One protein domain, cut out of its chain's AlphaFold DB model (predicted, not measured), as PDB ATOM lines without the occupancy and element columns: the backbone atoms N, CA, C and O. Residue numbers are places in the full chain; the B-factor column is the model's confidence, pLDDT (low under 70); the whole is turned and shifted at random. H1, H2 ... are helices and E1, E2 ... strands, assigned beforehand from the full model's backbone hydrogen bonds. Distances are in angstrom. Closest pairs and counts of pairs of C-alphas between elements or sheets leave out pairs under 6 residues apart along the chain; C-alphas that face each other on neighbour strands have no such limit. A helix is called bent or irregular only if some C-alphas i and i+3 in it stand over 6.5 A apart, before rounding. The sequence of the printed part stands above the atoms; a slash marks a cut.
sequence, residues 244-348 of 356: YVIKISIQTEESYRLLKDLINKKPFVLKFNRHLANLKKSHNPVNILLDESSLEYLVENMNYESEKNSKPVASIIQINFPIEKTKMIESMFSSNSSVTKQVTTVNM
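What this domain is: This is residues 244 to 348 of the 356 residues of the protein "Lytic transglycosylase domain-containing protein" of Spirochaetales bacterium (UniProt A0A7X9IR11). What is the main shape? A strongly twisted sheet of four strands forms a slab, with H3 and H4 over one face; H1 packs beside H3, away from H4, and the short H2 packs at the E2 edge. What is it made of? The 105 printed residues include four named helices and four named strands, in the order E1 H1 H2 E2 H3 E3 H4 E4, of mixed class. The sheet is mixed, ordered E2, E1, E3, E4, with E3 and E4 parallel and the other neighbours antiparallel. How compact is it? It is compact, with a radius of gyration of the C-alphas of 12.9 A, and rounded, spanning 33 by 32 by 23 A.

Where its parts are: Where are the strands? E2 is residues 286 to 291, E1 244 to 249, E3 315 to 321, 17.5 A long, and E4 344 to 347. C-alpha 244 is at (11.199, -46.706, 34.059) and C-alpha 347 at (3.378, -42.305, 40.242). Where are the helices? H3, residues 292 to 309, is 25.8 A long; H1, residues 253 to 265, 18.2 A; H4, residues 323 to 334, 17.9 A; H2 is residues 267 to 272. H4 is irregular, with C-alphas 324 and 327 8.2 A apart.

How they stand to each other: How do the strands pair? E2 and E1 are antiparallel at 144 degrees, with N 246 and O 288 2.9 A apart, within hydrogen-bond range. E1 and E3 are antiparallel at 163 degrees, with N 247 and O 318 at 2.8 A, and E3 and E4 parallel at 7 degrees, with N 346 and O 319 at 3.1 A. Which helices are on the sheet? H3 and H4 are on the same face, two layers of helices and sheet, at heights over the sheet of 11.1 A and 9.7 A. E3, H4, E4 is a strand-helix-strand unit, a helix between parallel neighbour strands; E2, H3, E3 is a split one, with E1 between its strands; both crossovers are right-handed. H1 and H2 only graze the sheet. How do the helices meet? H1 touches H3, Leu 262 and Leu 298 having the closest C-alphas at 6.6 A, opposite ways at a shallow tilt of 33 degrees, only just short of steep. H1 touches H2 only at the corner, with its residues 262 to 264; C-alphas 263 and 269 are closest at 5.5 A. Every O i to N i+4 pair is within hydrogen-bond range in H1, H2 and H3, and 6 of 8 in H4.

The domain as a whole: How large is it? The two C-alphas farthest apart, of Lys 281 and Glu 324, are 34.9 A apart. Is it continuous? The printed part has no cut, and the link from H2 to E2, residues 273 to 285, is long. Where is confidence low? Residues 282 to 283 and 317 to 348 have pLDDT under 70.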
ATOM      1  N   TYR A 244      11.907 -47.958  34.275       83.50
ATOM      2  CA  TYR A 244      11.199 -46.706  34.059       83.50
ATOM      3  C   TYR A 244      10.526 -46.754  32.699       83.50
ATOM      4  O   TYR A 244      11.133 -47.209  31.732       83.50
ATOM      5  N   VAL A 245       9.302 -46.244  32.601       86.38
ATOM      6  CA  VAL A 245       8.713 -45.905  31.303       86.38
ATOM      7  C   VAL A 245       8.697 -44.395  31.186       86.38
ATOM      8  O   VAL A 245       7.939 -43.727  31.889       86.38
ATOM      9  N   ILE A 246       9.517 -43.865  30.284       84.19
ATOM     10  CA  ILE A 246       9.523 -42.440  29.962       84.19
ATOM     11  C   ILE A 246       8.772 -42.189  28.664       84.19
ATOM     12  O   ILE A 246       8.848 -43.001  27.747       84.19
ATOM     13  N   LYS A 247       8.100 -41.048  28.553       84.38
ATOM     14  CA  LYS A 247       7.554 -40.542  27.293       84.38
ATOM     15  C   LYS A 247       8.410 -39.375  26.831       84.38
ATOM     16  O   LYS A 247       8.460 -38.359  27.518       84.38
ATOM     17  N   ILE A 248       9.078 -39.505  25.690       82.88
ATOM     18  CA  ILE A 248      10.023 -38.503  25.179       82.88
ATOM     19  C   ILE A 248       9.554 -37.923  23.845       82.88
ATOM     20  O   ILE A 248       9.096 -38.650  22.963       82.88
ATOM     21  N   SER A 249       9.663 -36.602  23.699       81.38
ATOM     22  CA  SER A 249       9.426 -35.903  22.433       81.38
ATOM     23  C   SER A 249      10.618 -36.061  21.486       81.38
ATOM     24  O   SER A 249      11.761 -35.850  21.891       81.38
ATOM     25  N   ILE A 250      10.346 -36.404  20.224       79.75
ATOM     26  CA  ILE A 250      11.358 -36.699  19.189       79.75
ATOM     27  C   ILE A 250      11.225 -35.794  17.956       79.75
ATOM     28  O   ILE A 250      11.398 -36.220  16.818       79.75
ATOM     29  N   GLN A 251      10.872 -34.530  18.183       78.25
ATOM     30  CA  GLN A 251      10.496 -33.576  17.132       78.25
ATOM     31  C   GLN A 251      11.682 -32.945  16.382       78.25
ATOM     32  O   GLN A 251      11.470 -32.211  15.420       78.25
ATOM     33  N   THR A 252      12.920 -33.199  16.810       82.06
ATOM     34  CA  THR A 252      14.132 -32.539  16.297       82.06
ATOM     35  C   THR A 252      15.142 -33.553  15.753       82.06
ATOM     36  O   THR A 252      15.090 -34.744  16.063       82.06
ATOM     37  N   GLU A 253      16.091 -33.095  14.933       87.00
ATOM     38  CA  GLU A 253      17.193 -33.948  14.463       87.00
ATOM     39  C   GLU A 253      18.065 -34.421  15.636       87.00
ATOM     40  O   GLU A 253      18.531 -35.559  15.658       87.00
ATOM     41  N   GLU A 254      18.255 -33.556  16.628       86.44
ATOM     42  CA  GLU A 254      19.065 -33.808  17.812       86.44
ATOM     43  C   GLU A 254      18.425 -34.876  18.714       86.44
ATOM     44  O   GLU A 254      19.089 -35.852  19.063       86.44
ATOM     45  N   SER A 255      17.120 -34.773  19.014       84.69
ATOM     46  CA  SER A 255      16.393 -35.807  19.781       84.69
ATOM     47  C   SER A 255      16.376 -37.159  19.066       84.69
ATOM     48  O   SER A 255      16.505 -38.208  19.701       84.69
ATOM     49  N   TYR A 256      16.282 -37.158  17.735       89.19
ATOM     50  CA  TYR A 256      16.374 -38.379  16.941       89.19
ATOM     51  C   TYR A 256      17.754 -39.047  17.038       89.19
ATOM     52  O   TYR A 256      17.842 -40.264  17.226       89.19
ATOM     53  N   ARG A 257      18.840 -38.268  16.925       90.44
ATOM     54  CA  ARG A 257      20.217 -38.774  17.058       90.44
ATOM     55  C   ARG A 257      20.481 -39.330  18.449       90.44
ATOM     56  O   ARG A 257      21.016 -40.428  18.553       90.44
ATOM     57  N   LEU A 258      20.039 -38.613  19.475       90.31
ATOM     58  CA  LEU A 258      20.115 -39.034  20.869       90.31
ATOM     59  C   LEU A 258      19.453 -40.404  21.085       90.31
ATOM     60  O   LEU A 258      20.069 -41.304  21.652       90.31
ATOM     61  N   LEU A 259      18.225 -40.605  20.589       91.25
ATOM     62  CA  LEU A 259      17.551 -41.898  20.728       91.25
ATOM     63  C   LEU A 259      18.221 -43.017  19.939       91.25
ATOM     64  O   LEU A 259      18.303 -44.144  20.426       91.25
ATOM     65  N   LYS A 260      18.704 -42.734  18.726       92.56
ATOM     66  CA  LYS A 260      19.469 -43.719  17.957       92.56
ATOM     67  C   LYS A 260      20.729 -44.148  18.688       92.56
ATOM     68  O   LYS A 260      21.031 -45.338  18.721       92.56
ATOM     69  N   ASP A 261      21.455 -43.192  19.252       94.50
ATOM     70  CA  ASP A 261      22.658 -43.480  20.012       94.50
ATOM     71  C   ASP A 261      22.338 -44.314  21.260       94.50
ATOM     72  O   ASP A 261      22.930 -45.378  21.437       94.50
ATOM     73  N   LEU A 262      21.302 -43.947  22.025       94.88
ATOM     74  CA  LEU A 262      20.805 -44.747  23.149       94.88
ATOM     75  C   LEU A 262      20.491 -46.198  22.733       94.88
ATOM     76  O   LEU A 262      20.968 -47.137  23.368       94.88
ATOM     77  N   ILE A 263      19.730 -46.394  21.651       94.50
ATOM     78  CA  ILE A 263      19.359 -47.724  21.130       94.50
ATOM     79  C   ILE A 263      20.602 -48.537  20.739       94.50
ATOM     80  O   ILE A 263      20.664 -49.736  21.016       94.50
ATOM     81  N   ASN A 264      21.592 -47.898  20.114       94.38
ATOM     82  CA  ASN A 264      22.814 -48.557  19.658       94.38
ATOM     83  C   ASN A 264      23.760 -48.908  20.814       94.38
ATOM     84  O   ASN A 264      24.420 -49.946  20.782       94.38
ATOM     85  N   LYS A 265      23.849 -48.040  21.824       95.69
ATOM     86  CA  LYS A 265      24.780 -48.172  22.953       95.69
ATOM     87  C   LYS A 265      24.229 -49.039  24.079       95.69
ATOM     88  O   LYS A 265      25.012 -49.620  24.829       95.69
ATOM     89  N   LYS A 266      22.903 -49.150  24.201       95.44
ATOM     90  CA  LYS A 266      22.220 -49.902  25.261       95.44
ATOM     91  C   LYS A 266      21.353 -51.021  24.657       95.44
ATOM     92  O   LYS A 266      20.172 -50.803  24.384       95.44
ATOM     93  N   PRO A 267      21.876 -52.259  24.507       92.81
ATOM     94  CA  PRO A 267      21.124 -53.392  23.946       92.81
ATOM     95  C   PRO A 267      19.796 -53.694  24.658       92.81
ATOM     96  O   PRO A 267      18.844 -54.161  24.030       92.81
ATOM     97  N   PHE A 268      19.720 -53.398  25.962       94.06
ATOM     98  CA  PHE A 268      18.486 -53.448  26.749       94.06
ATOM     99  C   PHE A 268      17.347 -52.666  26.078       94.06
ATOM    100  O   PHE A 268      16.237 -53.184  25.932       94.06
ATOM    101  N   VAL A 269      17.634 -51.449  25.608       95.56
ATOM    102  CA  VAL A 269      16.635 -50.534  25.055       95.56
ATOM    103  C   VAL A 269      16.001 -51.142  23.812       95.56
ATOM    104  O   VAL A 269      14.780 -51.243  23.748       95.56
ATOM    105  N   LEU A 270      16.791 -51.648  22.860       94.50
ATOM    106  CA  LEU A 270      16.227 -52.285  21.666       94.50
ATOM    107  C   LEU A 270      15.449 -53.566  21.994       94.50
ATOM    108  O   LEU A 270      14.438 -53.850  21.349       94.50
ATOM    109  N   LYS A 271      15.912 -54.354  22.972       95.31
ATOM    110  CA  LYS A 271      15.252 -55.603  23.378       95.31
ATOM    111  C   LYS A 271      13.829 -55.349  23.880       95.31
ATOM    112  O   LYS A 271      12.926 -56.096  23.508       95.31
ATOM    113  N   PHE A 272      13.633 -54.310  24.691       96.38
ATOM    114  CA  PHE A 272      12.355 -54.032  25.350       96.38
ATOM    115  C   PHE A 272      11.491 -52.964  24.665       96.38
ATOM    116  O   PHE A 272      10.312 -52.847  24.986       96.38
ATOM    117  N   ASN A 273      12.032 -52.255  23.672       96.25
ATOM    118  CA  ASN A 273      11.334 -51.219  22.907       96.25
ATOM    119  C   ASN A 273      11.304 -51.565  21.415       96.25
ATOM    120  O   ASN A 273      11.810 -50.831  20.566       96.25
ATOM    121  N   ARG A 274      10.742 -52.733  21.074       96.25
ATOM    122  CA  ARG A 274      10.771 -53.268  19.698       96.25
ATOM    123  C   ARG A 274       9.968 -52.425  18.702       96.25
ATOM    124  O   ARG A 274      10.198 -52.546  17.499       96.25
ATOM    125  N   HIS A 275       9.076 -51.551  19.173       93.94
ATOM    126  CA  HIS A 275       8.426 -50.520  18.354       93.94
ATOM    127  C   HIS A 275       9.424 -49.498  17.787       93.94
ATOM    128  O   HIS A 275       9.167 -48.929  16.731       93.94
ATOM    129  N   LEU A 276      10.589 -49.321  18.421       93.44
ATOM    130  CA  LEU A 276      11.647 -48.398  17.987       93.44
ATOM    131  C   LEU A 276      12.680 -49.040  17.048       93.44
ATOM    132  O   LEU A 276      13.596 -48.361  16.593       93.44
ATOM    133  N   ALA A 277      12.555 -50.330  16.715       90.69
ATOM    134  CA  ALA A 277      13.539 -51.021  15.871       90.69
ATOM    135  C   ALA A 277      13.704 -50.377  14.481       90.69
ATOM    136  O   ALA A 277      14.790 -50.401  13.911       90.69
ATOM    137  N   ASN A 278      12.637 -49.762  13.966       84.50
ATOM    138  CA  ASN A 278      12.624 -49.041  12.695       84.50
ATOM    139  C   ASN A 278      12.454 -47.531  12.906       84.50
ATOM    140  O   ASN A 278      11.762 -46.886  12.120       84.50
ATOM    141  N   LEU A 279      13.034 -46.970  13.975       84.62
ATOM    142  CA  LEU A 279      12.883 -45.556  14.319       84.62
ATOM    143  C   LEU A 279      13.247 -44.652  13.127       84.62
ATOM    144  O   LEU A 279      14.415 -44.457  12.770       84.62
ATOM    145  N   LYS A 280      12.217 -44.068  12.518       78.81
ATOM    146  CA  LYS A 280      12.313 -42.997  11.522       78.81
ATOM    147  C   LYS A 280      12.042 -41.660  12.201       78.81
ATOM    148  O   LYS A 280      11.521 -41.627  13.315       78.81
ATOM    149  N   LYS A 281      12.390 -40.561  11.528       73.00
ATOM    150  CA  LYS A 281      11.960 -39.229  11.966       73.00
ATOM    151  C   LYS A 281      10.438 -39.235  12.100       73.00
ATOM    152  O   LYS A 281       9.735 -39.460  11.119       73.00
ATOM    153  N   SER A 282       9.957 -39.044  13.318       66.06
ATOM    154  CA  SER A 282       8.544 -39.017  13.680       66.06
ATOM    155  C   SER A 282       8.341 -37.812  14.583       66.06
ATOM    156  O   SER A 282       9.187 -37.528  15.416       66.06
ATOM    157  N   HIS A 283       7.228 -37.104  14.424       68.06
ATOM    158  CA  HIS A 283       6.919 -35.934  15.251       68.06
ATOM    159  C   HIS A 283       6.146 -36.309  16.528       68.06
ATOM    160  O   HIS A 283       5.879 -35.450  17.370       68.06
ATOM    161  N   ASN A 284       5.780 -37.588  16.677       78.19
ATOM    162  CA  ASN A 284       5.017 -38.078  17.818       78.19
ATOM    163  C   ASN A 284       5.950 -38.476  18.966       78.19
ATOM    164  O   ASN A 284       6.925 -39.183  18.713       78.19
ATOM    165  N   PRO A 285       5.634 -38.105  20.218       83.31
ATOM    166  CA  PRO A 285       6.344 -38.628  21.374       83.31
ATOM    167  C   PRO A 285       6.268 -40.153  21.452       83.31
ATOM    168  O   PRO A 285       5.247 -40.739  21.093       83.31
ATOM    169  N   VAL A 286       7.319 -40.781  21.972       87.12
ATOM    170  CA  VAL A 286       7.424 -42.242  22.099       87.12
ATOM    171  C   VAL A 286       7.632 -42.643  23.550       87.12
ATOM    172  O   VAL A 286       8.316 -41.930  24.288       87.12
ATOM    173  N   ASN A 287       7.070 -43.784  23.964       90.56
ATOM    174  CA  ASN A 287       7.418 -44.360  25.259       90.56
ATOM    175  C   ASN A 287       8.665 -45.228  25.135       90.56
ATOM    176  O   ASN A 287       8.869 -45.901  24.120       90.56
ATOM    177  N   ILE A 288       9.490 -45.213  26.177       92.19
ATOM    178  CA  ILE A 288      10.719 -45.989  26.255       92.19
ATOM    179  C   ILE A 288      10.819 -46.613  27.641       92.19
ATOM    180  O   ILE A 288      10.862 -45.910  28.650       92.19
ATOM    181  N   LEU A 289      10.870 -47.940  27.670       92.69
ATOM    182  CA  LEU A 289      11.248 -48.731  28.825       92.69
ATOM    183  C   LEU A 289      12.772 -48.700  28.985       92.69
ATOM    184  O   LEU A 289      13.500 -49.143  28.094       92.69
ATOM    185  N   LEU A 290      13.240 -48.192  30.119       92.31
ATOM    186  CA  LEU A 290      14.648 -48.026  30.465       92.31
ATOM    187  C   LEU A 290      14.961 -48.741  31.778       92.31
ATOM    188  O   LEU A 290      14.144 -48.739  32.696       92.31
ATOM    189  N   ASP A 291      16.147 -49.337  31.865       90.88
ATOM    190  CA  ASP A 291      16.784 -49.610  33.150       90.88
ATOM    191  C   ASP A 291      17.488 -48.344  33.664       90.88
ATOM    192  O   ASP A 291      17.611 -47.347  32.946       90.88
ATOM    193  N   GLU A 292      17.944 -48.385  34.913       85.88
ATOM    194  CA  GLU A 292      18.637 -47.275  35.578       85.88
ATOM    195  C   GLU A 292      19.833 -46.760  34.762       85.88
ATOM    196  O   GLU A 292      19.888 -45.580  34.425       85.88
ATOM    197  N   SER A 293      20.700 -47.664  34.298       90.25
ATOM    198  CA  SER A 293      21.888 -47.300  33.514       90.25
ATOM    199  C   SER A 293      21.568 -46.649  32.161       90.25
ATOM    200  O   SER A 293      22.383 -45.913  31.600       90.25
ATOM    201  N   SER A 294      20.425 -46.989  31.561       93.19
ATOM    202  CA  SER A 294      19.978 -46.445  30.279       93.19
ATOM    203  C   SER A 294      19.300 -45.092  30.470       93.19
ATOM    204  O   SER A 294      19.421 -44.232  29.600       93.19
ATOM    205  N   LEU A 295      18.617 -44.893  31.603       87.69
ATOM    206  CA  LEU A 295      18.060 -43.601  31.991       87.69
ATOM    207  C   LEU A 295      19.169 -42.586  32.285       87.69
ATOM    208  O   LEU A 295      19.129 -41.495  31.724       87.69
ATOM    209  N   GLU A 296      20.172 -42.958  33.081       87.31
ATOM    210  CA  GLU A 296      21.343 -42.114  33.367       87.31
ATOM    211  C   GLU A 296      22.031 -41.675  32.074       87.31
ATOM    212  O   GLU A 296      22.179 -40.481  31.817       87.31
ATOM    213  N   TYR A 297      22.328 -42.638  31.195       91.81
ATOM    214  CA  TYR A 297      22.929 -42.360  29.894       91.81
ATOM    215  C   TYR A 297      22.104 -41.370  29.067       91.81
ATOM    216  O   TYR A 297      22.653 -40.452  28.456       91.81
ATOM    217  N   LEU A 298      20.782 -41.555  29.019       89.81
ATOM    218  CA  LEU A 298      19.902 -40.661  28.280       89.81
ATOM    219  C   LEU A 298      19.944 -39.241  28.856       89.81
ATOM    220  O   LEU A 298      20.095 -38.293  28.090       89.81
ATOM    221  N   VAL A 299      19.826 -39.091  30.177       84.94
ATOM    222  CA  VAL A 299      19.811 -37.782  30.847       84.94
ATOM    223  C   VAL A 299      21.144 -37.052  30.666       84.94
ATOM    224  O   VAL A 299      21.146 -35.879  30.296       84.94
ATOM    225  N   GLU A 300      22.272 -37.740  30.843       87.38
ATOM    226  CA  GLU A 300      23.610 -37.172  30.629       87.38
ATOM    227  C   GLU A 300      23.790 -36.651  29.198       87.38
ATOM    228  O   GLU A 300      24.202 -35.507  28.993       87.38
ATOM    229  N   ASN A 301      23.416 -37.450  28.192       89.75
ATOM    230  CA  ASN A 301      23.550 -37.050  26.791       89.75
ATOM    231  C   ASN A 301      22.540 -35.960  26.391       89.75
ATOM    232  O   ASN A 301      22.862 -35.101  25.571       89.75
ATOM    233  N   MET A 302      21.342 -35.943  26.989       85.44
ATOM    234  CA  MET A 302      20.389 -34.837  26.829       85.44
ATOM    235  C   MET A 302      20.969 -33.515  27.331       85.44
ATOM    236  O   MET A 302      20.822 -32.495  26.652       85.44
ATOM    237  N   ASN A 303      21.619 -33.525  28.498       82.44
ATOM    238  CA  ASN A 303      22.251 -32.340  29.077       82.44
ATOM    239  C   ASN A 303      23.395 -31.845  28.198       82.44
ATOM    240  O   ASN A 303      23.377 -30.692  27.771       82.44
ATOM    241  N   TYR A 304      24.326 -32.740  27.858       86.44
ATOM    242  CA  TYR A 304      25.483 -32.421  27.027       86.44
ATOM    243  C   TYR A 304      25.082 -31.784  25.689       86.44
ATOM    244  O   TYR A 304      25.588 -30.726  25.311       86.44
ATOM    245  N   GLU A 305      24.124 -32.387  24.977       84.62
ATOM    246  CA  GLU A 305      23.650 -31.839  23.707       84.62
ATOM    247  C   GLU A 305      22.862 -30.534  23.901       84.62
ATOM    248  O   GLU A 305      22.960 -29.634  23.067       84.62
ATOM    249  N   SER A 306      22.127 -30.368  25.005       82.81
ATOM    250  CA  SER A 306      21.422 -29.108  25.283       82.81
ATOM    251  C   SER A 306      22.380 -27.947  25.560       82.81
ATOM    252  O   SER A 306      22.172 -26.847  25.047       82.81
ATOM    253  N   GLU A 307      23.448 -28.188  26.324       84.94
ATOM    254  CA  GLU A 307      24.502 -27.205  26.601       84.94
ATOM    255  C   GLU A 307      25.238 -26.814  25.319       84.94
ATOM    256  O   GLU A 307      25.323 -25.632  24.976       84.94
ATOM    257  N   LYS A 308      25.682 -27.815  24.553       85.69
ATOM    258  CA  LYS A 308      26.380 -27.627  23.277       85.69
ATOM    259  C   LYS A 308      25.576 -26.804  22.271       85.69
ATOM    260  O   LYS A 308      26.153 -26.014  21.529       85.69
ATOM    261  N   ASN A 309      24.255 -26.983  22.235       81.69
ATOM    262  CA  ASN A 309      23.368 -26.260  21.321       81.69
ATOM    263  C   ASN A 309      22.758 -24.988  21.937       81.69
ATOM    264  O   ASN A 309      22.018 -24.284  21.249       81.69
ATOM    265  N   SER A 310      23.031 -24.701  23.218       83.62
ATOM    266  CA  SER A 310      22.427 -23.598  23.983       83.62
ATOM    267  C   SER A 310      20.886 -23.570  23.924       83.62
ATOM    268  O   SER A 310      20.266 -22.508  24.003       83.62
ATOM    269  N   LYS A 311      20.249 -24.738  23.755       79.62
ATOM    270  CA  LYS A 311      18.787 -24.922  23.691       79.62
ATOM    271  C   LYS A 311      18.414 -26.369  24.057       79.62
ATOM    272  O   LYS A 311      19.200 -27.266  23.761       79.62
ATOM    273  N   PRO A 312      17.220 -26.638  24.621       72.75
ATOM    274  CA  PRO A 312      16.777 -28.007  24.893       72.75
ATOM    275  C   PRO A 312      16.690 -28.850  23.613       72.75
ATOM    276  O   PRO A 312      16.078 -28.419  22.633       72.75
ATOM    277  N   VAL A 313      17.274 -30.054  23.622       76.62
ATOM    278  CA  VAL A 313      17.261 -30.955  22.448       76.62
ATOM    279  C   VAL A 313      16.138 -31.988  22.461       76.62
ATOM    280  O   VAL A 313      15.721 -32.433  21.393       76.62
ATOM    281  N   ALA A 314      15.640 -32.356  23.642       77.25
ATOM    282  CA  ALA A 314      14.527 -33.277  23.841       77.25
ATOM    283  C   ALA A 314      13.773 -32.919  25.130       77.25
ATOM    284  O   ALA A 314      14.317 -32.259  26.015       77.25
ATOM    285  N   SER A 315      12.529 -33.381  25.246       71.31
ATOM    286  CA  SER A 315      11.704 -33.170  26.441       71.31
ATOM    287  C   SER A 315      11.120 -34.492  26.907       71.31
ATOM    288  O   SER A 315      10.485 -35.203  26.121       71.31
ATOM    289  N   ILE A 316      11.326 -34.813  28.184       71.44
ATOM    290  CA  ILE A 316      10.636 -35.917  28.848       71.44
ATOM    291  C   ILE A 316       9.290 -35.379  29.328       71.44
ATOM    292  O   ILE A 316       9.224 -34.485  30.161       71.44
ATOM    293  N   ILE A 317       8.219 -35.915  28.759       66.88
ATOM    294  CA  ILE A 317       6.837 -35.490  28.989       66.88
ATOM    295  C   ILE A 317       6.283 -36.155  30.252       66.88
ATOM    296  O   ILE A 317       5.576 -35.531  31.041       66.88
ATOM    297  N   GLN A 318       6.597 -37.436  30.437       65.88
ATOM    298  CA  GLN A 318       6.070 -38.251  31.525       65.88
ATOM    299  C   GLN A 318       7.093 -39.299  31.949       65.88
ATOM    300  O   GLN A 318       7.777 -39.865  31.096       65.88
ATOM    301  N   ILE A 319       7.153 -39.585  33.248       64.19
ATOM    302  CA  ILE A 319       7.906 -40.712  33.806       64.19
ATOM    303  C   ILE A 319       6.946 -41.528  34.668       64.19
ATOM    304  O   ILE A 319       6.343 -40.992  35.595       64.19
ATOM    305  N   ASN A 320       6.819 -42.815  34.348       69.75
ATOM    306  CA  ASN A 320       6.096 -43.797  35.147       69.75
ATOM    307  C   ASN A 320       7.105 -44.750  35.795       69.75
ATOM    308  O   ASN A 320       7.944 -45.329  35.096       69.75
ATOM    309  N   PHE A 321       7.013 -44.929  37.112       68.94
ATOM    310  CA  PHE A 321       7.901 -45.806  37.878       68.94
ATOM    311  C   PHE A 321       7.230 -46.295  39.181       68.94
ATOM    312  O   PHE A 321       6.215 -45.724  39.596       68.94
ATOM    313  N   PRO A 322       7.765 -47.350  39.826       58.84
ATOM    314  CA  PRO A 322       7.280 -47.835  41.122       58.84
ATOM    315  C   PRO A 322       7.637 -46.867  42.269       58.84
ATOM    316  O   PRO A 322       8.771 -46.403  42.341       58.84
ATOM    317  N   ILE A 323       6.693 -46.601  43.181       52.75
ATOM    318  CA  ILE A 323       6.707 -45.520  44.203       52.75
ATOM    319  C   ILE A 323       8.026 -45.348  44.983       52.75
ATOM    320  O   ILE A 323       8.371 -44.236  45.372       52.75
ATOM    321  N   GLU A 324       8.797 -46.409  45.207       53.47
ATOM    322  CA  GLU A 324       9.948 -46.379  46.117       53.47
ATOM    323  C   GLU A 324      11.147 -45.536  45.630       53.47
ATOM    324  O   GLU A 324      12.043 -45.252  46.424       53.47
ATOM    325  N   LYS A 325      11.176 -45.080  44.364       54.06
ATOM    326  CA  LYS A 325      12.334 -44.356  43.786       54.06
ATOM    327  C   LYS A 325      12.077 -42.920  43.289       54.06
ATOM    328  O   LYS A 325      12.949 -42.356  42.626       54.06
ATOM    329  N   THR A 326      10.962 -42.273  43.660       55.25
ATOM    330  CA  THR A 326      10.626 -40.892  43.219       55.25
ATOM    331  C   THR A 326      11.757 -39.895  43.485       55.25
ATOM    332  O   THR A 326      12.138 -39.142  42.594       55.25
ATOM    333  N   LYS A 327      12.373 -39.952  44.673       60.25
ATOM    334  CA  LYS A 327      13.424 -39.006  45.091       60.25
ATOM    335  C   LYS A 327      14.693 -39.074  44.237       60.25
ATOM    336  O   LYS A 327      15.340 -38.054  44.025       60.25
ATOM    337  N   MET A 328      15.063 -40.263  43.754       62.78
ATOM    338  CA  MET A 328      16.254 -40.441  42.917       62.78
ATOM    339  C   MET A 328      16.054 -39.774  41.556       62.78
ATOM    340  O   MET A 328      16.891 -38.987  41.120       62.78
ATOM    341  N   ILE A 329      14.898 -40.021  40.941       62.22
ATOM    342  CA  ILE A 329      14.480 -39.400  39.681       62.22
ATOM    343  C   ILE A 329      14.425 -37.884  39.857       62.22
ATOM    344  O   ILE A 329      15.067 -37.155  39.108       62.22
ATOM    345  N   GLU A 330      13.735 -37.407  40.894       63.03
ATOM    346  CA  GLU A 330      13.684 -35.983  41.215       63.03
ATOM    347  C   GLU A 330      15.092 -35.399  41.349       63.03
ATOM    348  O   GLU A 330      15.343 -34.354  40.768       63.03
ATOM    349  N   SER A 331      16.047 -36.071  42.000       64.94
ATOM    350  CA  SER A 331      17.426 -35.570  42.125       64.94
ATOM    351  C   SER A 331      18.202 -35.504  40.797       64.94
ATOM    352  O   SER A 331      18.940 -34.539  40.572       64.94
ATOM    353  N   MET A 332      17.986 -36.466  39.888       64.56
ATOM    354  CA  MET A 332      18.590 -36.480  38.546       64.56
ATOM    355  C   MET A 332      18.113 -35.295  37.693       64.56
ATOM    356  O   MET A 332      18.876 -34.769  36.884       64.56
ATOM    357  N   PHE A 333      16.869 -34.846  37.898       60.62
ATOM    358  CA  PHE A 333      16.285 -33.726  37.156       60.62
ATOM    359  C   PHE A 333      16.414 -32.377  37.884       60.62
ATOM    360  O   PHE A 333      16.620 -31.360  37.235       60.62
ATOM    361  N   SER A 334      16.367 -32.340  39.218       53.50
ATOM    362  CA  SER A 334      16.414 -31.104  40.028       53.50
ATOM    363  C   SER A 334      17.774 -30.408  40.008       53.50
ATOM    364  O   SER A 334      17.860 -29.211  40.267       53.50
ATOM    365  N   SER A 335      18.842 -31.147  39.716       50.78
ATOM    366  CA  SER A 335      20.207 -30.618  39.654       50.78
ATOM    367  C   SER A 335      20.558 -29.965  38.308       50.78
ATOM    368  O   SER A 335      21.569 -29.273  38.237       50.78
ATOM    369  N   ASN A 336      19.727 -30.117  37.261       50.66
ATOM    370  CA  ASN A 336      20.048 -29.687  35.893       50.66
ATOM    371  C   ASN A 336      18.918 -28.857  35.250       50.66
ATOM    372  O   ASN A 336      17.809 -29.333  34.999       50.66
ATOM    373  N   SER A 337      19.212 -27.587  34.956       46.38
ATOM    374  CA  SER A 337      18.249 -26.541  34.561       46.38
ATOM    375  C   SER A 337      17.741 -26.610  33.109       46.38
ATOM    376  O   SER A 337      16.848 -25.847  32.734       46.38
ATOM    377  N   SER A 338      18.271 -27.514  32.279       50.59
ATOM    378  CA  SER A 338      17.929 -27.637  30.851       50.59
ATOM    379  C   SER A 338      16.896 -28.733  30.543       50.59
ATOM    380  O   SER A 338      16.179 -28.620  29.547       50.59
ATOM    381  N   VAL A 339      16.752 -29.748  31.408       51.22
ATOM    382  CA  VAL A 339      15.804 -30.877  31.244       51.22
ATOM    383  C   VAL A 339      14.483 -30.644  32.000       51.22
ATOM    384  O   VAL A 339      13.475 -31.297  31.745       51.22
ATOM    385  N   THR A 340      14.454 -29.662  32.902       46.25
ATOM    386  CA  THR A 340      13.422 -29.484  33.938       46.25
ATOM    387  C   THR A 340      12.130 -28.794  33.508       46.25
ATOM    388  O   THR A 340      11.206 -28.677  34.314       46.25
ATOM    389  N   LYS A 341      11.982 -28.355  32.257       44.53
ATOM    390  CA  LYS A 341      10.709 -27.763  31.820       44.53
ATOM    391  C   LYS A 341       9.744 -28.856  31.349       44.53
ATOM    392  O   LYS A 341       9.779 -29.242  30.189       44.53
ATOM    393  N   GLN A 342       8.840 -29.250  32.259       47.84
ATOM    394  CA  GLN A 342       7.610 -30.046  32.044       47.84
ATOM    395  C   GLN A 342       7.694 -31.578  32.195       47.84
ATOM    396  O   GLN A 342       6.946 -32.299  31.537       47.84
ATOM    397  N   VAL A 343       8.522 -32.102  33.103       50.53
ATOM    398  CA  VAL A 343       8.405 -33.523  33.480       50.53
ATOM    399  C   VAL A 343       7.185 -33.702  34.384       50.53
ATOM    400  O   VAL A 343       7.200 -33.283  35.540       50.53
ATOM    401  N   THR A 344       6.123 -34.332  33.875       52.25
ATOM    402  CA  THR A 344       5.022 -34.789  34.735       52.25
ATOM    403  C   THR A 344       5.399 -36.147  35.314       52.25
ATOM    404  O   THR A 344       5.382 -37.166  34.619       52.25
ATOM    405  N   THR A 345       5.761 -36.174  36.593       51.75
ATOM    406  CA  THR A 345       5.921 -37.429  37.329       51.75
ATOM    407  C   THR A 345       4.541 -37.999  37.616       51.75
ATOM    408  O   THR A 345       3.759 -37.407  38.358       51.75
ATOM    409  N   VAL A 346       4.237 -39.152  37.026       52.44
ATOM    410  CA  VAL A 346       3.029 -39.906  37.350       52.44
ATOM    411  C   VAL A 346       3.486 -41.124  38.131       52.44
ATOM    412  O   VAL A 346       4.011 -42.083  37.564       52.44
ATOM    413  N   ASN A 347       3.299 -41.085  39.451       49.84
ATOM    414  CA  ASN A 347       3.378 -42.305  40.242       49.84
ATOM    415  C   ASN A 347       2.355 -43.274  39.653       49.84
ATOM    416  O   ASN A 347       1.201 -42.888  39.469       49.84
ATOM    417  N   MET A 348       2.748 -44.511  39.352       51.22
ATOM    418  CA  MET A 348       1.744 -45.555  39.164       51.22
ATOM    419  C   MET A 348       1.188 -45.826  40.565       51.22
ATOM    420  O   MET A 348       1.942 -46.339  41.394       51.22
TER     421      MET A 348